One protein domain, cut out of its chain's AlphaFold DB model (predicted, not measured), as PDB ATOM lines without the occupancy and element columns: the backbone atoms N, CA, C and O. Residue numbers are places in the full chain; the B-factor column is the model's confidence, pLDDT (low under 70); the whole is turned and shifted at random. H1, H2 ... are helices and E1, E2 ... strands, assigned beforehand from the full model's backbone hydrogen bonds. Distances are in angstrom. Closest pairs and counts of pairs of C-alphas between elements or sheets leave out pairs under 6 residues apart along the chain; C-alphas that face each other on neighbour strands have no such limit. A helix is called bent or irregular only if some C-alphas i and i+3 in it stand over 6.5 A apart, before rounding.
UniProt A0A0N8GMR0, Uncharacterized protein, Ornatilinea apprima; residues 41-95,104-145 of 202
ATOM      1  N   ILE A  41     -18.174  42.155 -71.739       83.69
ATOM      2  CA  ILE A  41     -17.214  42.305 -72.844       83.69
ATOM      3  C   ILE A  41     -15.773  41.924 -72.445       83.69
ATOM      4  O   ILE A  41     -15.184  41.087 -73.140       83.69
ATOM      5  N   PRO A  42     -15.179  42.463 -71.360       86.19
ATOM      6  CA  PRO A  42     -13.824  42.079 -70.964       86.19
ATOM      7  C   PRO A  42     -13.732  40.597 -70.579       86.19
ATOM      8  O   PRO A  42     -12.716  39.972 -70.868       86.19
ATOM      9  N   GLU A  43     -14.786  40.001 -70.010       87.69
ATOM     10  CA  GLU A  43     -14.837  38.559 -69.729       87.69
ATOM     11  C   GLU A  43     -14.780  37.731 -71.017       87.69
ATOM     12  O   GLU A  43     -13.984  36.793 -71.130       87.69
ATOM     13  N   ILE A  44     -15.572  38.107 -72.024       87.56
ATOM     14  CA  ILE A  44     -15.577  37.440 -73.327       87.56
ATOM     15  C   ILE A  44     -14.199  37.548 -73.987       87.56
ATOM     16  O   ILE A  44     -13.684  36.541 -74.475       87.56
ATOM     17  N   ILE A  45     -13.582  38.732 -74.001       89.69
ATOM     18  CA  ILE A  45     -12.254  38.937 -74.600       89.69
ATOM     19  C   ILE A  45     -11.197  38.124 -73.850       89.69
ATOM     20  O   ILE A  45     -10.464  37.347 -74.465       89.69
ATOM     21  N   ALA A  46     -11.155  38.246 -72.525       90.12
ATOM     22  CA  ALA A  46     -10.183  37.559 -71.688       90.12
ATOM     23  C   ALA A  46     -10.293  36.034 -71.798       90.12
ATOM     24  O   ALA A  46      -9.271  35.351 -71.842       90.12
ATOM     25  N   SER A  47     -11.511  35.497 -71.944       90.25
ATOM     26  CA  SER A  47     -11.728  34.064 -72.178       90.25
ATOM     27  C   SER A  47     -11.126  33.566 -73.498       90.25
ATOM     28  O   SER A  47     -10.668  32.426 -73.566       90.25
ATOM     29  N   ARG A  48     -11.085  34.411 -74.541       89.38
ATOM     30  CA  ARG A  48     -10.530  34.057 -75.860       89.38
ATOM     31  C   ARG A  48      -9.007  34.004 -75.848       89.38
ATOM     32  O   ARG A  48      -8.438  33.117 -76.473       89.38
ATOM     33  N   ILE A  49      -8.372  34.945 -75.150       89.94
ATOM     34  CA  ILE A  49      -6.906  35.094 -75.113       89.94
ATOM     35  C   ILE A  49      -6.260  34.455 -73.870       89.94
ATOM     36  O   ILE A  49      -5.039  34.371 -73.786       89.94
ATOM     37  N   GLY A  50      -7.064  33.961 -72.920       88.81
ATOM     38  CA  GLY A  50      -6.603  33.193 -71.761       88.81
ATOM     39  C   GLY A  50      -5.979  34.033 -70.643       88.81
ATOM     40  O   GLY A  50      -5.016  33.587 -70.019       88.81
ATOM     41  N   ILE A  51      -6.506  35.233 -70.387       90.75
ATOM     42  CA  ILE A  51      -6.002  36.153 -69.352       90.75
ATOM     43  C   ILE A  51      -7.088  36.516 -68.327       90.75
ATOM     44  O   ILE A  51      -8.206  36.010 -68.378       90.75
ATOM     45  N   GLN A  52      -6.757  37.388 -67.373       90.12
ATOM     46  CA  GLN A  52      -7.713  37.932 -66.407       90.12
ATOM     47  C   GLN A  52      -8.722  38.871 -67.089       90.12
ATOM     48  O   GLN A  52      -8.357  39.632 -67.982       90.12
ATOM     49  N   ALA A  53      -9.988  38.821 -66.661       89.25
ATOM     50  CA  ALA A  53     -11.096  39.614 -67.206       89.25
ATOM     51  C   ALA A  53     -11.051  41.093 -66.778       89.25
ATOM     52  O   ALA A  53     -11.985  41.619 -66.179       89.25
ATOM     53  N   GLU A  54      -9.940  41.758 -67.077       88.56
ATOM     54  CA  GLU A  54      -9.676  43.158 -66.760       88.56
ATOM     55  C   GLU A  54      -9.127  43.871 -67.998       88.56
ATOM     56  O   GLU A  54      -8.282  43.331 -68.713       88.56
ATOM     57  N   TRP A  55      -9.595  45.097 -68.248       86.56
ATOM     58  CA  TRP A  55      -9.146  45.897 -69.393       86.56
ATOM     59  C   TRP A  55      -7.637  46.145 -69.375       86.56
ATOM     60  O   TRP A  55      -6.997  46.019 -70.415       86.56
ATOM     61  N   ASP A  56      -7.069  46.382 -68.192       87.00
ATOM     62  CA  ASP A  56      -5.626  46.561 -68.006       87.00
ATOM     63  C   ASP A  56      -4.850  45.304 -68.429       87.00
ATOM     64  O   ASP A  56      -3.860  45.395 -69.148       87.00
ATOM     65  N   ALA A  57      -5.346  44.112 -68.079       86.69
ATOM     66  CA  ALA A  57      -4.722  42.856 -68.488       86.69
ATOM     67  C   ALA A  57      -4.797  42.645 -70.013       86.69
ATOM     68  O   ALA A  57      -3.832  42.178 -70.619       86.69
ATOM     69  N   ILE A  58      -5.925  42.996 -70.643       88.56
ATOM     70  CA  ILE A  58      -6.105  42.923 -72.107       88.56
ATOM     71  C   ILE A  58      -5.151  43.890 -72.814       88.56
ATOM     72  O   ILE A  58      -4.521  43.530 -73.809       88.56
ATOM     73  N   GLN A  59      -5.014  45.101 -72.284       87.38
ATOM     74  CA  GLN A  59      -4.075  46.087 -72.792       87.38
ATOM     75  C   GLN A  59      -2.628  45.599 -72.654       87.38
ATOM     76  O   GLN A  59      -1.887  45.624 -73.632       87.38
ATOM     77  N   ASP A  60      -2.235  45.103 -71.480       84.50
ATOM     78  CA  ASP A  60      -0.887  44.581 -71.241       84.50
ATOM     79  C   ASP A  60      -0.566  43.389 -72.148       84.50
ATOM     80  O   ASP A  60       0.549  43.267 -72.671       84.50
ATOM     81  N   TYR A  61      -1.558  42.530 -72.400       88.88
ATOM     82  CA  TYR A  61      -1.443  41.447 -73.366       88.88
ATOM     83  C   TYR A  61      -1.113  41.972 -74.768       88.88
ATOM     84  O   TYR A  61      -0.234  41.411 -75.422       88.88
ATOM     85  N   LEU A  62      -1.756  43.045 -75.233       87.00
ATOM     86  CA  LEU A  62      -1.474  43.636 -76.547       87.00
ATOM     87  C   LEU A  62      -0.133  44.382 -76.582       87.00
ATOM     88  O   LEU A  62       0.657  44.160 -77.495       87.00
ATOM     89  N   SER A  63       0.149  45.220 -75.581       81.69
ATOM     90  CA  SER A  63       1.333  46.091 -75.555       81.69
ATOM     91  C   SER A  63       2.641  45.334 -75.330       81.69
ATOM     92  O   SER A  63       3.668  45.699 -75.899       81.69
ATOM     93  N   TYR A  64       2.623  44.303 -74.482       77.75
ATOM     94  CA  TYR A  64       3.848  43.661 -73.994       77.75
ATOM     95  C   TYR A  64       3.841  42.138 -74.142       77.75
ATOM     96  O   TYR A  64       4.905  41.521 -74.246       77.75
ATOM     97  N   GLY A  65       2.661  41.514 -74.127       75.44
ATOM     98  CA  GLY A  65       2.531  40.057 -74.129       75.44
ATOM     99  C   GLY A  65       2.624  39.415 -75.515       75.44
ATOM    100  O   GLY A  65       3.349  38.431 -75.694       75.44
ATOM    101  N   SER A  66       1.885  39.951 -76.484       84.25
ATOM    102  CA  SER A  66       1.536  39.253 -77.727       84.25
ATOM    103  C   SER A  66       2.177  39.849 -78.977       84.25
ATOM    104  O   SER A  66       2.777  39.100 -79.747       84.25
ATOM    105  N   ILE A  67       2.101  41.168 -79.166       86.88
ATOM    106  CA  ILE A  67       2.622  41.849 -80.356       86.88
ATOM    107  C   ILE A  67       4.093  42.209 -80.145       86.88
ATOM    108  O   ILE A  67       4.487  42.721 -79.097       86.88
ATOM    109  N   LYS A  68       4.930  41.920 -81.147       85.25
ATOM    110  CA  LYS A  68       6.374  42.178 -81.111       85.25
ATOM    111  C   LYS A  68       6.866  42.710 -82.446       85.25
ATOM    112  O   LYS A  68       6.441  42.258 -83.506       85.25
ATOM    113  N   VAL A  69       7.825  43.629 -82.380       85.44
ATOM    114  CA  VAL A  69       8.577  44.081 -83.557       85.44
ATOM    115  C   VAL A  69       9.231  42.876 -84.240       85.44
ATOM    116  O   VAL A  69       9.795  42.005 -83.574       85.44
ATOM    117  N   GLY A  70       9.139  42.827 -85.567       79.44
ATOM    118  CA  GLY A  70       9.602  41.730 -86.413       79.44
ATOM    119  C   GLY A  70       8.529  40.703 -86.784       79.44
ATOM    120  O   GLY A  70       8.820  39.815 -87.580       79.44
ATOM    121  N   MET A  71       7.310  40.801 -86.241       86.31
ATOM    122  CA  MET A  71       6.190  39.941 -86.645       86.31
ATOM    123  C   MET A  71       5.667  40.323 -88.029       86.31
ATOM    124  O   MET A  71       5.660  41.497 -88.398       86.31
ATOM    125  N   HIS A  72       5.184  39.339 -88.783       92.44
ATOM    126  CA  HIS A  72       4.471  39.608 -90.025       92.44
ATOM    127  C   HIS A  72       3.097  40.214 -89.732       92.44
ATOM    128  O   HIS A  72       2.426  39.829 -88.773       92.44
ATOM    129  N   ARG A  73       2.617  41.089 -90.619       90.19
ATOM    130  CA  ARG A  73       1.291  41.710 -90.512       90.19
ATOM    131  C   ARG A  73       0.167  40.705 -90.263       90.19
ATOM    132  O   ARG A  73      -0.648  40.908 -89.376       90.19
ATOM    133  N   ASN A  74       0.150  39.577 -90.974       92.31
ATOM    134  CA  ASN A  74      -0.875  38.543 -90.774       92.31
ATOM    135  C   ASN A  74      -0.857  37.933 -89.361       92.31
ATOM    136  O   ASN A  74      -1.906  37.534 -88.856       92.31
ATOM    137  N   GLU A  75       0.306  37.870 -88.710       92.06
ATOM    138  CA  GLU A  75       0.417  37.403 -87.325       92.06
ATOM    139  C   GLU A  75      -0.143  38.446 -86.354       92.06
ATOM    140  O   GLU A  75      -0.899  38.096 -85.449       92.06
ATOM    141  N   VAL A  76       0.163  39.728 -86.587       90.81
ATOM    142  CA  VAL A  76      -0.392  40.852 -85.818       90.81
ATOM    143  C   VAL A  76      -1.918  40.864 -85.931       90.81
ATOM    144  O   VAL A  76      -2.616  40.845 -84.919       90.81
ATOM    145  N   LEU A  77      -2.457  40.781 -87.149       90.56
ATOM    146  CA  LEU A  77      -3.903  40.718 -87.376       90.56
ATOM    147  C   LEU A  77      -4.546  39.484 -86.736       90.56
ATOM    148  O   LEU A  77      -5.655  39.577 -86.217       90.56
ATOM    149  N   GLY A  78      -3.852  38.343 -86.714       89.81
ATOM    150  CA  GLY A  78      -4.322  37.127 -86.049       89.81
ATOM    151  C   GLY A  78      -4.414  37.250 -84.524       89.81
ATOM    152  O   GLY A  78      -5.282  36.624 -83.912       89.81
ATOM    153  N   ILE A  79      -3.555  38.063 -83.903       91.50
ATOM    154  CA  ILE A  79      -3.664  38.413 -82.479       91.50
ATOM    155  C   ILE A  79      -4.871  39.322 -82.273       91.50
ATOM    156  O   ILE A  79      -5.709  39.065 -81.406       91.50
ATOM    157  N   ILE A  80      -4.987  40.367 -83.088       90.69
ATOM    158  CA  ILE A  80      -6.024  41.371 -82.892       90.69
ATOM    159  C   ILE A  80      -7.434  40.819 -83.199       90.69
ATOM    160  O   ILE A  80      -8.394  41.142 -82.495       90.69
ATOM    161  N   ASP A  81      -7.555  39.893 -84.159       89.56
ATOM    162  CA  ASP A  81      -8.781  39.140 -84.479       89.56
ATOM    163  C   ASP A  81      -9.379  38.428 -83.243       89.56
ATOM    164  O   ASP A  81     -10.583  38.137 -83.217       89.56
ATOM    165  N   GLN A  82      -8.570  38.115 -82.220       87.88
ATOM    166  CA  GLN A  82      -9.024  37.452 -80.989       87.88
ATOM    167  C   GLN A  82      -9.713  38.415 -80.019       87.88
ATOM    168  O   GLN A  82     -10.593  37.989 -79.266       87.88
ATOM    169  N   ILE A  83      -9.367  39.703 -80.078       88.69
ATOM    170  CA  ILE A  83      -9.943  40.740 -79.225       88.69
ATOM    171  C   ILE A  83     -11.364  41.041 -79.692       88.69
ATOM    172  O   ILE A  83     -12.338  40.768 -78.990       88.69
ATOM    173  N   GLY A  84     -11.518  41.503 -80.928       85.69
ATOM    174  CA  GLY A  84     -12.820  41.936 -81.407       85.69
ATOM    175  C   GLY A  84     -12.837  42.329 -82.876       85.69
ATOM    176  O   GLY A  84     -11.809  42.294 -83.546       85.69
ATOM    177  N   PRO A  85     -14.024  42.669 -83.396       82.81
ATOM    178  CA  PRO A  85     -14.170  43.181 -84.749       82.81
ATOM    179  C   PRO A  85     -13.536  44.571 -84.868       82.81
ATOM    180  O   PRO A  85     -13.627  45.390 -83.949       82.81
ATOM    181  N   TYR A  86     -12.931  44.847 -86.020       85.38
ATOM    182  CA  TYR A  86     -12.148  46.058 -86.212       85.38
ATOM    183  C   TYR A  86     -12.153  46.610 -87.626       85.38
ATOM    184  O   TYR A  86     -12.576  45.964 -88.592       85.38
ATOM    185  N   ARG A  87     -11.631  47.830 -87.717       80.69
ATOM    186  CA  ARG A  87     -11.360  48.559 -88.940       80.69
ATOM    187  C   ARG A  87      -9.886  48.929 -89.005       80.69
ATOM    188  O   ARG A  87      -9.326  49.396 -88.018       80.69
ATOM    189  N   ILE A  88      -9.306  48.756 -90.189       82.00
ATOM    190  CA  ILE A  88      -7.968  49.247 -90.514       82.00
ATOM    191  C   ILE A  88      -8.112  50.427 -91.466       82.00
ATOM    192  O   ILE A  88      -8.853  50.346 -92.455       82.00
ATOM    193  N   GLU A  89      -7.395  51.499 -91.161       81.06
ATOM    194  CA  GLU A  89      -7.143  52.603 -92.074       81.06
ATOM    195  C   GLU A  89      -5.674  52.580 -92.474       81.06
ATOM    196  O   GLU A  89      -4.777  52.651 -91.639       81.06
ATOM    197  N   LEU A  90      -5.447  52.449 -93.774       79.06
ATOM    198  CA  LEU A  90      -4.117  52.445 -94.359       79.06
ATOM    199  C   LEU A  90      -3.673  53.892 -94.569       79.06
ATOM    200  O   LEU A  90      -4.269  54.616 -95.375       79.06
ATOM    201  N   LEU A  91      -2.643  54.309 -93.845       70.94
ATOM    202  CA  LEU A  91      -2.031  55.621 -93.964       70.94
ATOM    203  C   LEU A  91      -0.852  55.516 -94.933       70.94
ATOM    204  O   LEU A  91       0.213  54.993 -94.617       70.94
ATOM    205  N   TYR A  92      -1.069  56.004 -96.153       65.75
ATOM    206  CA  TYR A  92      -0.087  55.917 -97.226       65.75
ATOM    207  C   TYR A  92       0.087  57.204 -98.010       65.75
ATOM    208  O   TYR A  92      -0.893  57.901 -98.290       65.75
ATOM    209  N   PRO A  93       1.301  57.411 -98.545       51.19
ATOM    210  CA  PRO A  93       1.517  58.160 -99.764       51.19
ATOM    211  C   PRO A  93       1.719  57.205-100.961       51.19
ATOM    212  O   PRO A  93       2.829  57.123-101.475       51.19
ATOM    213  N   PHE A  94       0.683  56.508-101.453       59.56
ATOM    214  CA  PHE A  94       0.766  55.785-102.738       59.56
ATOM    215  C   PHE A  94      -0.383  56.097-103.693       59.56
ATOM    216  O   PHE A  94      -1.538  56.272-103.298       59.56
ATOM    217  N   ASP A  95      -0.037  56.147-104.978       52.81
ATOM    218  CA  ASP A  95      -0.956  56.373-106.089       52.81
ATOM    219  C   ASP A  95      -1.566  55.017-106.504       52.81
ATOM    220  O   ASP A  95      -1.065  54.317-107.382       52.81
ATOM    221  N   ASP A 104       1.441  44.426 -98.453       77.81
ATOM    222  CA  ASP A 104       2.539  43.731 -97.774       77.81
ATOM    223  C   ASP A 104       3.842  43.771 -98.596       77.81
ATOM    224  O   ASP A 104       4.917  43.494 -98.069       77.81
ATOM    225  N   LEU A 105       3.765  44.083 -99.895       80.44
ATOM    226  CA  LEU A 105       4.933  44.213-100.773       80.44
ATOM    227  C   LEU A 105       5.489  45.633-100.814       80.44
ATOM    228  O   LEU A 105       6.535  45.857-101.426       80.44
ATOM    229  N   GLU A 106       4.804  46.576-100.180       78.44
ATOM    230  CA  GLU A 106       5.208  47.961-100.222       78.44
ATOM    231  C   GLU A 106       6.273  48.285 -99.164       78.44
ATOM    232  O   GLU A 106       6.193  47.824 -98.016       78.44
ATOM    233  N   PRO A 107       7.266  49.115 -99.524       80.00
ATOM    234  CA  PRO A 107       8.221  49.642 -98.565       80.00
ATOM    235  C   PRO A 107       7.540  50.690 -97.684       80.00
ATOM    236  O   PRO A 107       6.931  51.616 -98.210       80.00
ATOM    237  N   PHE A 108       7.731  50.583 -96.370       80.38
ATOM    238  CA  PHE A 108       7.300  51.552 -95.348       80.38
ATOM    239  C   PHE A 108       5.839  52.017 -95.412       80.38
ATOM    240  O   PHE A 108       5.455  52.855 -96.229       80.38
ATOM    241  N   TYR A 109       5.035  51.544 -94.463       81.12
ATOM    242  CA  TYR A 109       3.639  51.932 -94.364       81.12
ATOM    243  C   TYR A 109       3.056  51.936 -92.981       81.12
ATOM    244  O   TYR A 109       3.517  51.214 -92.108       81.12
ATOM    245  N   GLU A 110       1.995  52.717 -92.830       84.69
ATOM    246  CA  GLU A 110       1.334  52.926 -91.559       84.69
ATOM    247  C   GLU A 110      -0.100  52.382 -91.619       84.69
ATOM    248  O   GLU A 110      -0.829  52.543 -92.604       84.69
ATOM    249  N   GLU A 111      -0.512  51.715 -90.549       87.62
ATOM    250  CA  GLU A 111      -1.877  51.251 -90.335       87.62
ATOM    251  C   GLU A 111      -2.408  51.782 -89.011       87.62
ATOM    252  O   GLU A 111      -1.832  51.526 -87.952       87.62
ATOM    253  N   ASN A 112      -3.563  52.439 -89.073       86.56
ATOM    254  CA  ASN A 112      -4.350  52.754 -87.895       86.56
ATOM    255  C   ASN A 112      -5.412  51.693 -87.697       86.56
ATOM    256  O   ASN A 112      -6.123  51.298 -88.625       86.56
ATOM    257  N   PHE A 113      -5.573  51.291 -86.454       85.31
ATOM    258  CA  PHE A 113      -6.481  50.245 -86.067       85.31
ATOM    259  C   PHE A 113      -7.496  50.762 -85.051       85.31
ATOM    260  O   PHE A 113      -7.130  51.333 -84.021       85.31
ATOM    261  N   TYR A 114      -8.771  50.483 -85.326       85.31
ATOM    262  CA  TYR A 114      -9.914  50.880 -84.509       85.31
ATOM    263  C   TYR A 114     -10.799  49.671 -84.226       85.31
ATOM    264  O   TYR A 114     -11.188  48.950 -85.152       85.31
ATOM    265  N   PHE A 115     -11.190  49.472 -82.970       83.31
ATOM    266  CA  PHE A 115     -12.226  48.490 -82.661       83.31
ATOM    267  C   PHE A 115     -13.596  49.050 -83.065       83.31
ATOM    268  O   PHE A 115     -13.886  50.224 -82.869       83.31
ATOM    269  N   ILE A 116     -14.442  48.213 -83.669       79.12
ATOM    270  CA  ILE A 116     -15.787  48.637 -84.106       79.12
ATOM    271  C   ILE A 116     -16.733  48.770 -82.907       79.12
ATOM    272  O   ILE A 116     -17.674  49.554 -82.943       79.12
ATOM    273  N   ASP A 117     -16.500  47.973 -81.868       78.50
ATOM    274  CA  ASP A 117     -17.258  48.038 -80.626       78.50
ATOM    275  C   ASP A 117     -16.849  49.274 -79.811       78.50
ATOM    276  O   ASP A 117     -15.678  49.421 -79.458       78.50
ATOM    277  N   ASP A 118     -17.813  50.143 -79.495       73.19
ATOM    278  CA  ASP A 118     -17.571  51.437 -78.843       73.19
ATOM    279  C   ASP A 118     -16.882  51.297 -77.478       73.19
ATOM    280  O   ASP A 118     -16.019  52.109 -77.134       73.19
ATOM    281  N   LEU A 119     -17.238  50.274 -76.687       76.69
ATOM    282  CA  LEU A 119     -16.628  50.048 -75.376       76.69
ATOM    283  C   LEU A 119     -15.176  49.596 -75.533       76.69
ATOM    284  O   LEU A 119     -14.283  50.159 -74.904       76.69
ATOM    285  N   THR A 120     -14.939  48.616 -76.399       81.25
ATOM    286  CA  THR A 120     -13.600  48.087 -76.675       81.25
ATOM    287  C   THR A 120     -12.692  49.171 -77.252       81.25
ATOM    288  O   THR A 120     -11.556  49.317 -76.812       81.25
ATOM    289  N   ASN A 121     -13.199  49.981 -78.183       80.62
ATOM    290  CA  ASN A 121     -12.448  51.085 -78.776       80.62
ATOM    291  C   ASN A 121     -12.121  52.174 -77.750       80.62
ATOM    292  O   ASN A 121     -11.024  52.724 -77.757       80.62
ATOM    293  N   ARG A 122     -13.048  52.468 -76.832       77.31
ATOM    294  CA  ARG A 122     -12.823  53.439 -75.757       77.31
ATOM    295  C   ARG A 122     -11.754  52.982 -74.768       77.31
ATOM    296  O   ARG A 122     -10.943  53.800 -74.350       77.31
ATOM    297  N   GLU A 123     -11.793  51.721 -74.345       83.38
ATOM    298  CA  GLU A 123     -10.875  51.217 -73.313       83.38
ATOM    299  C   GLU A 123      -9.503  50.845 -73.907       83.38
ATOM    300  O   GLU A 123      -8.482  51.053 -73.257       83.38
ATOM    301  N   LEU A 124      -9.449  50.342 -75.148       84.38
ATOM    302  CA  LEU A 124      -8.195  49.927 -75.790       84.38
ATOM    303  C   LEU A 124      -7.577  50.978 -76.714       84.38
ATOM    304  O   LEU A 124      -6.423  50.795 -77.090       84.38
ATOM    305  N   GLY A 125      -8.287  52.056 -77.044       84.00
ATOM    306  CA  GLY A 125      -7.786  53.152 -77.871       84.00
ATOM    307  C   GLY A 125      -7.496  52.769 -79.325       84.00
ATOM    308  O   GLY A 125      -7.817  51.673 -79.792       84.00
ATOM    309  N   VAL A 126      -6.870  53.706 -80.035       86.00
ATOM    310  CA  VAL A 126      -6.411  53.532 -81.419       86.00
ATOM    311  C   VAL A 126      -4.989  52.997 -81.405       86.00
ATOM    312  O   VAL A 126      -4.159  53.451 -80.617       86.00
ATOM    313  N   TRP A 127      -4.697  52.039 -82.276       87.69
ATOM    314  CA  TRP A 127      -3.357  51.472 -82.405       87.69
ATOM    315  C   TRP A 127      -2.743  51.843 -83.744       87.69
ATOM    316  O   TRP A 127      -3.409  51.764 -84.772       87.69
ATOM    317  N   TYR A 128      -1.473  52.218 -83.709       88.62
ATOM    318  CA  TYR A 128      -0.666  52.579 -84.864       88.62
ATOM    319  C   TYR A 128       0.388  51.508 -85.076       88.62
ATOM    320  O   TYR A 128       1.076  51.115 -84.129       88.62
ATOM    321  N   PHE A 129       0.505  51.041 -86.311       88.56
ATOM    322  CA  PHE A 129       1.462  50.022 -86.707       88.56
ATOM    323  C   PHE A 129       2.241  50.491 -87.924       88.56
ATOM    324  O   PHE A 129       1.649  50.790 -88.960       88.56
ATOM    325  N   ASP A 130       3.563  50.460 -87.811       86.81
ATOM    326  CA  ASP A 130       4.470  50.813 -88.891       86.81
ATOM    327  C   ASP A 130       5.100  49.533 -89.430       86.81
ATOM    328  O   ASP A 130       5.763  48.786 -88.699       86.81
ATOM    329  N   TYR A 131       4.941  49.279 -90.719       86.06
ATOM    330  CA  TYR A 131       5.429  48.088 -91.397       86.06
ATOM    331  C   TYR A 131       6.469  48.431 -92.458       86.06
ATOM    332  O   TYR A 131       6.393  49.463 -93.112       86.06
ATOM    333  N   ASP A 132       7.410  47.519 -92.680       86.75
ATOM    334  CA  ASP A 132       8.315  47.528 -93.827       86.75
ATOM    335  C   ASP A 132       8.240  46.163 -94.518       86.75
ATOM    336  O   ASP A 132       8.537  45.140 -93.898       86.75
ATOM    337  N   PHE A 133       7.766  46.123 -95.769       86.88
ATOM    338  CA  PHE A 133       7.504  44.879 -96.511       86.88
ATOM    339  C   PHE A 133       6.681  43.852 -95.708       86.88
ATOM    340  O   PHE A 133       7.026  42.669 -95.609       86.88
ATOM    341  N   GLY A 134       5.615  44.328 -95.055       85.56
ATOM    342  CA  GLY A 134       4.716  43.504 -94.247       85.56
ATOM    343  C   GLY A 134       5.305  43.023 -92.916       85.56
ATOM    344  O   GLY A 134       4.670  42.217 -92.232       85.56
ATOM    345  N   ILE A 135       6.497  43.496 -92.534       88.88
ATOM    346  CA  ILE A 135       7.142  43.215 -91.248       88.88
ATOM    347  C   ILE A 135       6.941  44.392 -90.307       88.88
ATOM    348  O   ILE A 135       7.268  45.522 -90.653       88.88
ATOM    349  N   LEU A 136       6.439  44.131 -89.103       87.25
ATOM    350  CA  LEU A 136       6.217  45.165 -88.101       87.25
ATOM    351  C   LEU A 136       7.550  45.756 -87.631       87.25
ATOM    352  O   LEU A 136       8.402  45.037 -87.106       87.25
ATOM    353  N   THR A 137       7.713  47.065 -87.771       87.06
ATOM    354  CA  THR A 137       8.921  47.809 -87.381       87.06
ATOM    355  C   THR A 137       8.732  48.593 -86.088       87.06
ATOM    356  O   THR A 137       9.620  48.587 -85.233       87.06
ATOM    357  N   SER A 138       7.554  49.178 -85.894       85.25
ATOM    358  CA  SER A 138       7.143  49.840 -84.658       85.25
ATOM    359  C   SER A 138       5.634  49.768 -84.493       85.25
ATOM    360  O   SER A 138       4.891  49.578 -85.450       85.25
ATOM    361  N   PHE A 139       5.186  49.881 -83.250       88.94
ATOM    362  CA  PHE A 139       3.781  50.070 -82.942       88.94
ATOM    363  C   PHE A 139       3.645  50.863 -81.654       88.94
ATOM    364  O   PHE A 139       4.492  50.776 -80.759       88.94
ATOM    365  N   TYR A 140       2.568  51.624 -81.561       84.88
ATOM    366  CA  TYR A 140       2.200  52.329 -80.348       84.88
ATOM    367  C   TYR A 140       0.688  52.495 -80.297       84.88
ATOM    368  O   TYR A 140      -0.014  52.391 -81.301       84.88
ATOM    369  N   ARG A 141       0.175  52.741 -79.100       83.56
ATOM    370  CA  ARG A 141      -1.223  53.087 -78.901       83.56
ATOM    371  C   ARG A 141      -1.337  54.597 -78.748       83.56
ATOM    372  O   ARG A 141      -0.504  55.199 -78.071       83.56
ATOM    373  N   GLU A 142      -2.377  55.198 -79.319       78.31
ATOM    374  CA  GLU A 142      -2.841  56.500 -78.851       78.31
ATOM    375  C   GLU A 142      -3.307  56.334 -77.407       78.31
ATOM    376  O   GLU A 142      -4.416  55.870 -77.127       78.31
ATOM    377  N   ASP A 143      -2.438  56.677 -76.463       59.31
ATOM    378  CA  ASP A 143      -2.924  56.976 -75.133       59.31
ATOM    379  C   ASP A 143      -3.865  58.160 -75.290       59.31
ATOM    380  O   ASP A 143      -3.478  59.182 -75.857       59.31
ATOM    381  N   LEU A 144      -5.110  57.971 -74.851       43.28
ATOM    382  CA  LEU A 144      -6.182  58.949 -74.913       43.28
ATOM    383  C   LEU A 144      -5.679  60.279 -74.327       43.28
ATOM    384  O   LEU A 144      -5.792  60.526 -73.124       43.28
ATOM    385  N   TYR A 145      -5.115  61.150 -75.167       33.47
ATOM    386  CA  TYR A 145      -4.952  62.555 -74.856       33.47
ATOM    387  C   TYR A 145      -6.376  63.089 -74.851       33.47
ATOM    388  O   TYR A 145      -6.930  63.502 -75.867       33.47
TER     389      TYR A 145
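This is residues 41 to 95 and 104 to 145 of the 202 residues of an uncharacterized protein of Ornatilinea apprima (UniProt A0A0N8GMR0). A strongly twisted wall of four strands has one helix, H3, packed over one face, and a short helix, H4, at the sheet's level beyond the end of E2. H1 sits at one end of the elongated body, touching H2 and H3, while H2 only grazes the sheet. The printed part has 97 residues, with four named helices and four named strands in the order H1 H2 H3 E1 E2 H4 E3 E4; the class is mixed, helices and strands. The sheet's order is E1 E2 E3 E4, antiparallel throughout. The whole is compact, with a radius of gyration of the C-alphas of 13.4 A, and spans 42 by 24 by 22 A.

Find C-alpha 41 at (-17.214, 42.305, -72.844), where H1 begins and runs through residue 49. H2, residues 55 to 66, is 15.1 A long and irregular: C-alphas 63 and 66 are 7.2 A apart. H3, residues 73 to 83, begins at (1.291, 41.710, -90.512) and is 16.0 A long. E1 is residues 86 to 91, and beyond the cut E2, residues 109 to 115, is 20.0 A long. H4 is residues 118 to 124 and E3 residues 127 to 132. E4, residues 135 to 141, is 17.9 A long and ends at C-alpha 141, (-1.223, 53.087, -78.901).

Start at the sheet, whose edge strands are E1 and E4. Between E1 and E2, look at N 89 and O 112, 2.8 A apart; between E2 and E3, at N 111 and O 129, 2.8 A. E3 and E4 form a hairpin, with N 130 and O 138 at 2.8 A. H3 is on one face of the sheet, making two layers, a helix over one face; the closest C-alphas of H3 and E4 are those of Arg 73 and Ile 135, 6.1 A apart. H4 stands at the sheet's level, 1.1 A in height. H1 touches H3, closest at the C-alphas of Ile 45 and Ile 83, 5.5 A, at a steep tilt of 47 degrees, opposite ways. H2 touches H1 with residues 55 to 58 alone, closest at the C-alphas of Pro 42 and Trp 55, 6.2 A. H1 and the strands are apart. In H1 and H4 every O i to N i+4 pair is within hydrogen-bond range; in H2 7 of 8 are, and in H3 5 of 7.

The farthest C-alphas, those of Gln 52 and Asp 95, are 44.3 A apart. Residues 96 to 103 are not printed, and C-alphas 95 and 104 are 15.5 A apart across this cut. Of the links printed whole, that from H2 to H3 is short and the others are tight. The model's pLDDT is under 70 at residues 92 to 95 and 143 to 145.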